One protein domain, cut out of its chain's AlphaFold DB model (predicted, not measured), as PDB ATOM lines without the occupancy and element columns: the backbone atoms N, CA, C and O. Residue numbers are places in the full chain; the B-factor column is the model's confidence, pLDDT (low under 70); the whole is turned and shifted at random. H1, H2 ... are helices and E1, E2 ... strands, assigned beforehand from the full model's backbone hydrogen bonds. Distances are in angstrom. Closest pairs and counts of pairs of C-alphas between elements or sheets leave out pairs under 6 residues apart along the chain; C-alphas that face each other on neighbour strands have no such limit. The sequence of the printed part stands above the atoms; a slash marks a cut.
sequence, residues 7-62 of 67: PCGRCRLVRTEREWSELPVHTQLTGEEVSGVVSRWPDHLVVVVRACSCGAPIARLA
ATOM      1  N   PRO A   7     -41.623  44.526  42.701       86.25
ATOM      2  CA  PRO A   7     -42.973  44.817  43.164       86.25
ATOM      3  C   PRO A   7     -43.656  43.571  43.745       86.25
ATOM      4  O   PRO A   7     -43.595  42.482  43.177       86.25
ATOM      5  N   CYS A   8     -44.378  43.742  44.850       85.31
ATOM      6  CA  CYS A   8     -45.317  42.743  45.343       85.31
ATOM      7  C   CYS A   8     -46.639  42.833  44.569       85.31
ATOM      8  O   CYS A   8     -47.320  43.859  44.617       85.31
ATOM      9  N   GLY A   9     -47.058  41.742  43.924       82.19
ATOM     10  CA  GLY A   9     -48.321  41.693  43.175       82.19
ATOM     11  C   GLY A   9     -49.590  41.867  44.025       82.19
ATOM     12  O   GLY A   9     -50.635  42.196  43.475       82.19
ATOM     13  N   ARG A  10     -49.512  41.683  45.355       85.69
ATOM     14  CA  ARG A  10     -50.651  41.847  46.277       85.69
ATOM     15  C   ARG A  10     -50.729  43.257  46.860       85.69
ATOM     16  O   ARG A  10     -51.708  43.956  46.635       85.69
ATOM     17  N   CYS A  11     -49.712  43.690  47.608       87.62
ATOM     18  CA  CYS A  11     -49.744  44.988  48.298       87.62
ATOM     19  C   CYS A  11     -49.140  46.149  47.494       87.62
ATOM     20  O   CYS A  11     -49.075  47.261  48.008       87.62
ATOM     21  N   ARG A  12     -48.669  45.905  46.260       86.25
ATOM     22  CA  ARG A  12     -48.017  46.888  45.367       86.25
ATOM     23  C   ARG A  12     -46.761  47.556  45.938       86.25
ATOM     24  O   ARG A  12     -46.217  48.466  45.322       86.25
ATOM     25  N   LEU A  13     -46.270  47.084  47.083       86.50
ATOM     26  CA  LEU A  13     -45.039  47.566  47.690       86.50
ATOM     27  C   LEU A  13     -43.849  47.190  46.802       86.50
ATOM     28  O   LEU A  13     -43.717  46.037  46.388       86.50
ATOM     29  N   VAL A  14     -42.996  48.168  46.518       87.31
ATOM     30  CA  VAL A  14     -41.808  48.005  45.682       87.31
ATOM     31  C   VAL A  14     -40.587  47.911  46.580       87.31
ATOM     32  O   VAL A  14     -40.350  48.805  47.385       87.31
ATOM     33  N   ARG A  15     -39.816  46.832  46.437       86.12
ATOM     34  CA  ARG A  15     -38.587  46.599  47.203       86.12
ATOM     35  C   ARG A  15     -37.358  46.701  46.324       86.12
ATOM     36  O   ARG A  15     -37.392  46.368  45.144       86.12
ATOM     37  N   THR A  16     -36.254  47.117  46.911       86.56
ATOM     38  CA  THR A  16     -34.924  46.918  46.342       86.56
ATOM     39  C   THR A  16     -34.497  45.454  46.472       86.56
ATOM     40  O   THR A  16     -35.044  44.691  47.269       86.56
ATOM     41  N   GLU A  17     -33.477  45.058  45.707       82.69
ATOM     42  CA  GLU A  17     -32.882  43.715  45.787       82.69
ATOM     43  C   GLU A  17     -32.426  43.366  47.218       82.69
ATOM     44  O   GLU A  17     -32.675  42.261  47.694       82.69
ATOM     45  N   ARG A  18     -31.840  44.336  47.938       84.56
ATOM     46  CA  ARG A  18     -31.414  44.164  49.334       84.56
ATOM     47  C   ARG A  18     -32.603  43.873  50.248       84.56
ATOM     48  O   ARG A  18     -32.616  42.845  50.916       84.56
ATOM     49  N   GLU A  19     -33.622  44.729  50.216       86.75
ATOM     50  CA  GLU A  19     -34.821  44.577  51.053       86.75
ATOM     51  C   GLU A  19     -35.592  43.293  50.748       86.75
ATOM     52  O   GLU A  19     -36.267  42.766  51.626       86.75
ATOM     53  N   TRP A  20     -35.539  42.798  49.508       84.81
ATOM     54  CA  TRP A  20     -36.099  41.499  49.151       84.81
ATOM     55  C   TRP A  20     -35.245  40.346  49.692       84.81
ATOM     56  O   TRP A  20     -35.801  39.400  50.239       84.81
ATOM     57  N   SER A  21     -33.914  40.420  49.594       83.44
ATOM     58  CA  SER A  21     -33.001  39.371  50.080       83.44
ATOM     59  C   SER A  21     -33.045  39.162  51.600       83.44
ATOM     60  O   SER A  21     -32.754  38.068  52.079       83.44
ATOM     61  N   GLU A  22     -33.454  40.192  52.340       86.38
ATOM     62  CA  GLU A  22     -33.644  40.173  53.794       86.38
ATOM     63  C   GLU A  22     -35.021  39.605  54.200       86.38
ATOM     64  O   GLU A  22     -35.238  39.294  55.370       86.38
ATOM     65  N   LEU A  23     -35.959  39.424  53.256       83.94
ATOM     66  CA  LEU A  23     -37.256  38.805  53.546       83.94
ATOM     67  C   LEU A  23     -37.092  37.328  53.910       83.94
ATOM     68  O   LEU A  23     -36.267  36.638  53.302       83.94
ATOM     69  N   PRO A  24     -37.925  36.797  54.819       77.44
ATOM     70  CA  PRO A  24     -37.899  35.381  55.141       77.44
ATOM     71  C   PRO A  24     -38.169  34.548  53.884       77.44
ATOM     72  O   PRO A  24     -39.069  34.835  53.084       77.44
ATOM     73  N   VAL A  25     -37.348  33.516  53.696       71.44
ATOM     74  CA  VAL A  25     -37.570  32.505  52.661       71.44
ATOM     75  C   VAL A  25     -38.826  31.732  53.042       71.44
ATOM     76  O   VAL A  25     -38.962  31.311  54.190       71.44
ATOM     77  N   HIS A  26     -39.744  31.546  52.093       67.50
ATOM     78  CA  HIS A  26     -40.865  30.635  52.307       67.50
ATOM     79  C   HIS A  26     -40.313  29.208  52.316       67.50
ATOM     80  O   HIS A  26     -40.052  28.628  51.267       67.50
ATOM     81  N   THR A  27     -40.074  28.666  53.509       61.81
ATOM     82  CA  THR A  27     -39.547  27.304  53.700       61.81
ATOM     83  C   THR A  27     -40.624  26.234  53.548       61.81
ATOM     84  O   THR A  27     -40.303  25.067  53.350       61.81
ATOM     85  N   GLN A  28     -41.895  26.631  53.614       62.44
ATOM     86  CA  GLN A  28     -43.045  25.790  53.327       62.44
ATOM     87  C   GLN A  28     -43.965  26.544  52.367       62.44
ATOM     88  O   GLN A  28     -44.370  27.678  52.633       62.44
ATOM     89  N   LEU A  29     -44.245  25.907  51.236       66.38
ATOM     90  CA  LEU A  29     -45.256  26.306  50.269       66.38
ATOM     91  C   LEU A  29     -46.227  25.133  50.143       66.38
ATOM     92  O   LEU A  29     -45.802  23.975  50.101       66.38
ATOM     93  N   THR A  30     -47.522  25.418  50.090       74.06
ATOM     94  CA  THR A  30     -48.533  24.406  49.763       74.06
ATOM     95  C   THR A  30     -48.396  23.976  48.299       74.06
ATOM     96  O   THR A  30     -47.871  24.717  47.467       74.06
ATOM     97  N   GLY A  31     -48.889  22.783  47.947       70.00
ATOM     98  CA  GLY A  31     -48.838  22.303  46.558       70.00
ATOM     99  C   GLY A  31     -49.533  23.244  45.561       70.00
ATOM    100  O   GLY A  31     -49.072  23.398  44.432       70.00
ATOM    101  N   GLU A  32     -50.595  23.928  45.995       75.31
ATOM    102  CA  GLU A  32     -51.308  24.932  45.198       75.31
ATOM    103  C   GLU A  32     -50.459  26.192  44.962       75.31
ATOM    104  O   GLU A  32     -50.362  26.670  43.832       75.31
ATOM    105  N   GLU A  33     -49.777  26.693  45.997       68.69
ATOM    106  CA  GLU A  33     -48.872  27.844  45.883       68.69
ATOM    107  C   GLU A  33     -47.657  27.529  45.016       68.69
ATOM    108  O   GLU A  33     -47.269  28.356  44.190       68.69
ATOM    109  N   VAL A  34     -47.082  26.330  45.163       71.00
ATOM    110  CA  VAL A  34     -46.018  25.852  44.276       71.00
ATOM    111  C   VAL A  34     -46.538  25.858  42.846       71.00
ATOM    112  O   VAL A  34     -45.980  26.574  42.024       71.00
ATOM    113  N   SER A  35     -47.647  25.173  42.556       71.56
ATOM    114  CA  SER A  35     -48.227  25.124  41.208       71.56
ATOM    115  C   SER A  35     -48.472  26.522  40.626       71.56
ATOM    116  O   SER A  35     -48.042  26.809  39.511       71.56
ATOM    117  N   GLY A  36     -49.058  27.447  41.390       71.81
ATOM    118  CA  GLY A  36     -49.289  28.825  40.946       71.81
ATOM    119  C   GLY A  36     -48.005  29.614  40.663       71.81
ATOM    120  O   GLY A  36     -47.992  30.468  39.771       71.81
ATOM    121  N   VAL A  37     -46.923  29.320  41.390       68.75
ATOM    122  CA  VAL A  37     -45.613  29.936  41.177       68.75
ATOM    123  C   VAL A  37     -44.887  29.295  40.000       68.75
ATOM    124  O   VAL A  37     -44.536  30.042  39.097       68.75
ATOM    125  N   VAL A  38     -44.670  27.970  39.976       67.12
ATOM    126  CA  VAL A  38     -43.828  27.283  38.970       67.12
ATOM    127  C   VAL A  38     -44.521  27.002  37.640       67.12
ATOM    128  O   VAL A  38     -43.823  26.958  36.637       67.12
ATOM    129  N   SER A  39     -45.856  26.909  37.565       68.12
ATOM    130  CA  SER A  39     -46.573  26.661  36.289       68.12
ATOM    131  C   SER A  39     -46.301  27.701  35.196       68.12
ATOM    132  O   SER A  39     -46.585  27.474  34.023       68.12
ATOM    133  N   ARG A  40     -45.760  28.862  35.574       67.06
ATOM    134  CA  ARG A  40     -45.422  29.962  34.665       67.06
ATOM    135  C   ARG A  40     -43.957  29.968  34.224       67.06
ATOM    136  O   ARG A  40     -43.575  30.858  33.468       67.06
ATOM    137  N   TRP A  41     -43.138  29.034  34.706       66.62
ATOM    138  CA  TRP A  41     -41.692  29.013  34.479       66.62
ATOM    139  C   TRP A  41     -41.290  27.772  33.673       66.62
ATOM    140  O   TRP A  41     -41.819  26.694  33.919       66.62
ATOM    141  N   PRO A  42     -40.340  27.895  32.729       64.44
ATOM    142  CA  PRO A  42     -39.700  26.752  32.084       64.44
ATOM    143  C   PRO A  42     -39.057  25.790  33.095       64.44
ATOM    144  O   PRO A  42     -38.441  26.243  34.061       64.44
ATOM    145  N   ASP A  43     -39.106  24.483  32.812       63.16
ATOM    146  CA  ASP A  43     -38.716  23.380  33.717       63.16
ATOM    147  C   ASP A  43     -37.273  23.434  34.271       63.16
ATOM    148  O   ASP A  43     -36.934  22.723  35.213       63.16
ATOM    149  N   HIS A  44     -36.403  24.272  33.701       65.62
ATOM    150  CA  HIS A  44     -34.979  24.374  34.041       65.62
ATOM    151  C   HIS A  44     -34.611  25.638  34.839       65.62
ATOM    152  O   HIS A  44     -33.426  25.903  35.052       65.62
ATOM    153  N   LEU A  45     -35.586  26.451  35.260       66.00
ATOM    154  CA  LEU A  45     -35.312  27.692  35.988       66.00
ATOM    155  C   LEU A  45     -35.441  27.503  37.499       66.00
ATOM    156  O   LEU A  45     -36.507  27.196  38.026       66.00
ATOM    157  N   VAL A  46     -34.345  27.767  38.211       67.00
ATOM    158  CA  VAL A  46     -34.355  27.846  39.673       67.00
ATOM    159  C   VAL A  46     -34.922  29.200  40.079       67.00
ATOM    160  O   VAL A  46     -34.417  30.249  39.668       67.00
ATOM    161  N   VAL A  47     -35.960  29.183  40.912       74.19
ATOM    162  CA  VAL A  47     -36.569  30.391  41.470       74.19
ATOM    163  C   VAL A  47     -36.463  30.412  42.986       74.19
ATOM    164  O   VAL A  47     -36.609  29.395  43.656       74.19
ATOM    165  N   VAL A  48     -36.227  31.596  43.535       75.69
ATOM    166  CA  VAL A  48     -36.249  31.854  44.972       75.69
ATOM    167  C   VAL A  48     -37.560  32.549  45.306       75.69
ATOM    168  O   VAL A  48     -37.868  33.603  44.745       75.69
ATOM    169  N   VAL A  49     -38.314  31.968  46.236       80.56
ATOM    170  CA  VAL A  49     -39.593  32.506  46.710       80.56
ATOM    171  C   VAL A  49     -39.429  33.030  48.132       80.56
ATOM    172  O   VAL A  49     -39.001  32.311  49.036       80.56
ATOM    173  N   ARG A  50     -39.770  34.301  48.341       84.81
ATOM    174  CA  ARG A  50     -39.723  34.956  49.657       84.81
ATOM    175  C   ARG A  50     -41.074  35.538  50.036       84.81
ATOM    176  O   ARG A  50     -41.866  35.882  49.158       84.81
ATOM    177  N   ALA A  51     -41.328  35.655  51.337       84.50
ATOM    178  CA  ALA A  51     -42.579  36.194  51.857       84.50
ATOM    179  C   ALA A  51     -42.515  37.719  51.920       84.50
ATOM    180  O   ALA A  51     -41.678  38.287  52.621       84.50
ATOM    181  N   CYS A  52     -43.420  38.412  51.232       85.12
ATOM    182  CA  CYS A  52     -43.619  39.834  51.487       85.12
ATOM    183  C   CYS A  52     -44.168  40.048  52.906       85.12
ATOM    184  O   CYS A  52     -44.875  39.195  53.433       85.12
ATOM    185  N   SER A  53     -43.995  41.243  53.479       85.44
ATOM    186  CA  SER A  53     -44.634  41.624  54.756       85.44
ATOM    187  C   SER A  53     -46.168  41.522  54.761       85.44
ATOM    188  O   SER A  53     -46.768  41.512  55.825       85.44
ATOM    189  N   CYS A  54     -46.813  41.446  53.591       83.12
ATOM    190  CA  CYS A  54     -48.256  41.205  53.463       83.12
ATOM    191  C   CYS A  54     -48.624  39.708  53.361       83.12
ATOM    192  O   CYS A  54     -49.760  39.377  53.025       83.12
ATOM    193  N   GLY A  55     -47.654  38.808  53.552       81.50
ATOM    194  CA  GLY A  55     -47.811  37.355  53.444       81.50
ATOM    195  C   GLY A  55     -47.879  36.811  52.014       81.50
ATOM    196  O   GLY A  55     -48.028  35.612  51.836       81.50
ATOM    197  N   ALA A  56     -47.800  37.656  50.979       82.75
ATOM    198  CA  ALA A  56     -47.805  37.180  49.596       82.75
ATOM    199  C   ALA A  56     -46.425  36.646  49.167       82.75
ATOM    200  O   ALA A  56     -45.414  37.299  49.463       82.75
ATOM    201  N   PRO A  57     -46.371  35.539  48.403       81.69
ATOM    202  CA  PRO A  57     -45.125  35.033  47.847       81.69
ATOM    203  C   PRO A  57     -44.609  35.956  46.735       81.69
ATOM    204  O   PRO A  57     -45.363  36.433  45.885       81.69
ATOM    205  N   ILE A  58     -43.299  36.199  46.732       84.50
ATOM    206  CA  ILE A  58     -42.582  36.920  45.676       84.50
ATOM    207  C   ILE A  58     -41.488  35.998  45.138       84.50
ATOM    208  O   ILE A  58     -40.518  35.715  45.845       84.50
ATOM    209  N   ALA A  59     -41.641  35.554  43.890       80.25
ATOM    210  CA  ALA A  59     -40.692  34.683  43.200       80.25
ATOM    211  C   ALA A  59     -39.735  35.479  42.298       80.25
ATOM    212  O   ALA A  59     -40.147  36.409  41.598       80.25
ATOM    213  N   ARG A  60     -38.456  35.100  42.290       76.44
ATOM    214  CA  ARG A  60     -37.408  35.653  41.416       76.44
ATOM    215  C   ARG A  60     -36.541  34.530  40.870       76.44
ATOM    216  O   ARG A  60     -36.384  33.521  41.543       76.44
ATOM    217  N   LEU A  61     -35.925  34.736  39.704       73.94
ATOM    218  CA  LEU A  61     -34.841  33.861  39.247       73.94
ATOM    219  C   LEU A  61     -33.727  33.852  40.287       73.94
ATOM    220  O   LEU A  61     -33.299  34.919  40.735       73.94
ATOM    221  N   ALA A  62     -33.260  32.661  40.647       67.00
ATOM    222  CA  ALA A  62     -32.017  32.538  41.379       67.00
ATOM    223  C   ALA A  62     -30.889  33.168  40.540       67.00
ATOM    224  O   ALA A  62     -30.905  33.053  39.307       67.00
TER     225      ALA A  62
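What this domain is: This is residues 7 to 62 of the 67 residues of an uncharacterized protein of Myxococcales bacterium 68-20 (UniProt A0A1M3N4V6). A two-stranded antiparallel hairpin, E1 and E2, runs through the middle of the domain, with the short helices H1 and H2 on opposite sides of it. Loops make up much of the rest, and each helix comes near the hairpin loosely. The printed part has 56 residues, with named elements in the order H1, H2, E1, E2; the class is mixed, helices and strands, and under half of the residues are in named elements. The whole is compact, with a radius of gyration of the C-alphas of 11.1 A and spans of 27 by 20 by 20 A.

Where its parts are: E1 is residues 47 to 51, 13.3 A from first to last C-alpha. E2 is residues 57 to 61, 13.5 A long, and its C-alpha 61 is at (-34.841, 33.861, 39.247). H2 is residues 31 to 38, 10.4 A long. H1 is residues 17 to 21, 6.1 A long, and begins with C-alpha 17 at (-32.882, 43.715, 45.787).

How they stand to each other: E1 and E2 form a hairpin, antiparallel at 153 degrees between their directions. N 48 and O 60 are within hydrogen-bond range at 2.8 A, and N 58 and O 50 at 2.8 A. The closest C-alphas of H2 and E2 are those of Val 37 and Ala 59, 7.1 A apart. The closest C-alphas of H1 and E1 are those of Trp 20 and Arg 50, 7.5 A apart. H1 is apart from E2 and from H2. In H1 and H2 every O i to N i+4 pair is within hydrogen-bond range.

The domain as a whole: The two C-alphas farthest apart are those of Cys 11 and His 44, at 29.1 A. The printed part has no cut. The link E1 to E2 is tight; H1 to H2 and H2 to E1 are short links. The mean pLDDT of the printed part is 76.9, and residues 26 to 29, 33, 37 to 46 and 62 are under 70.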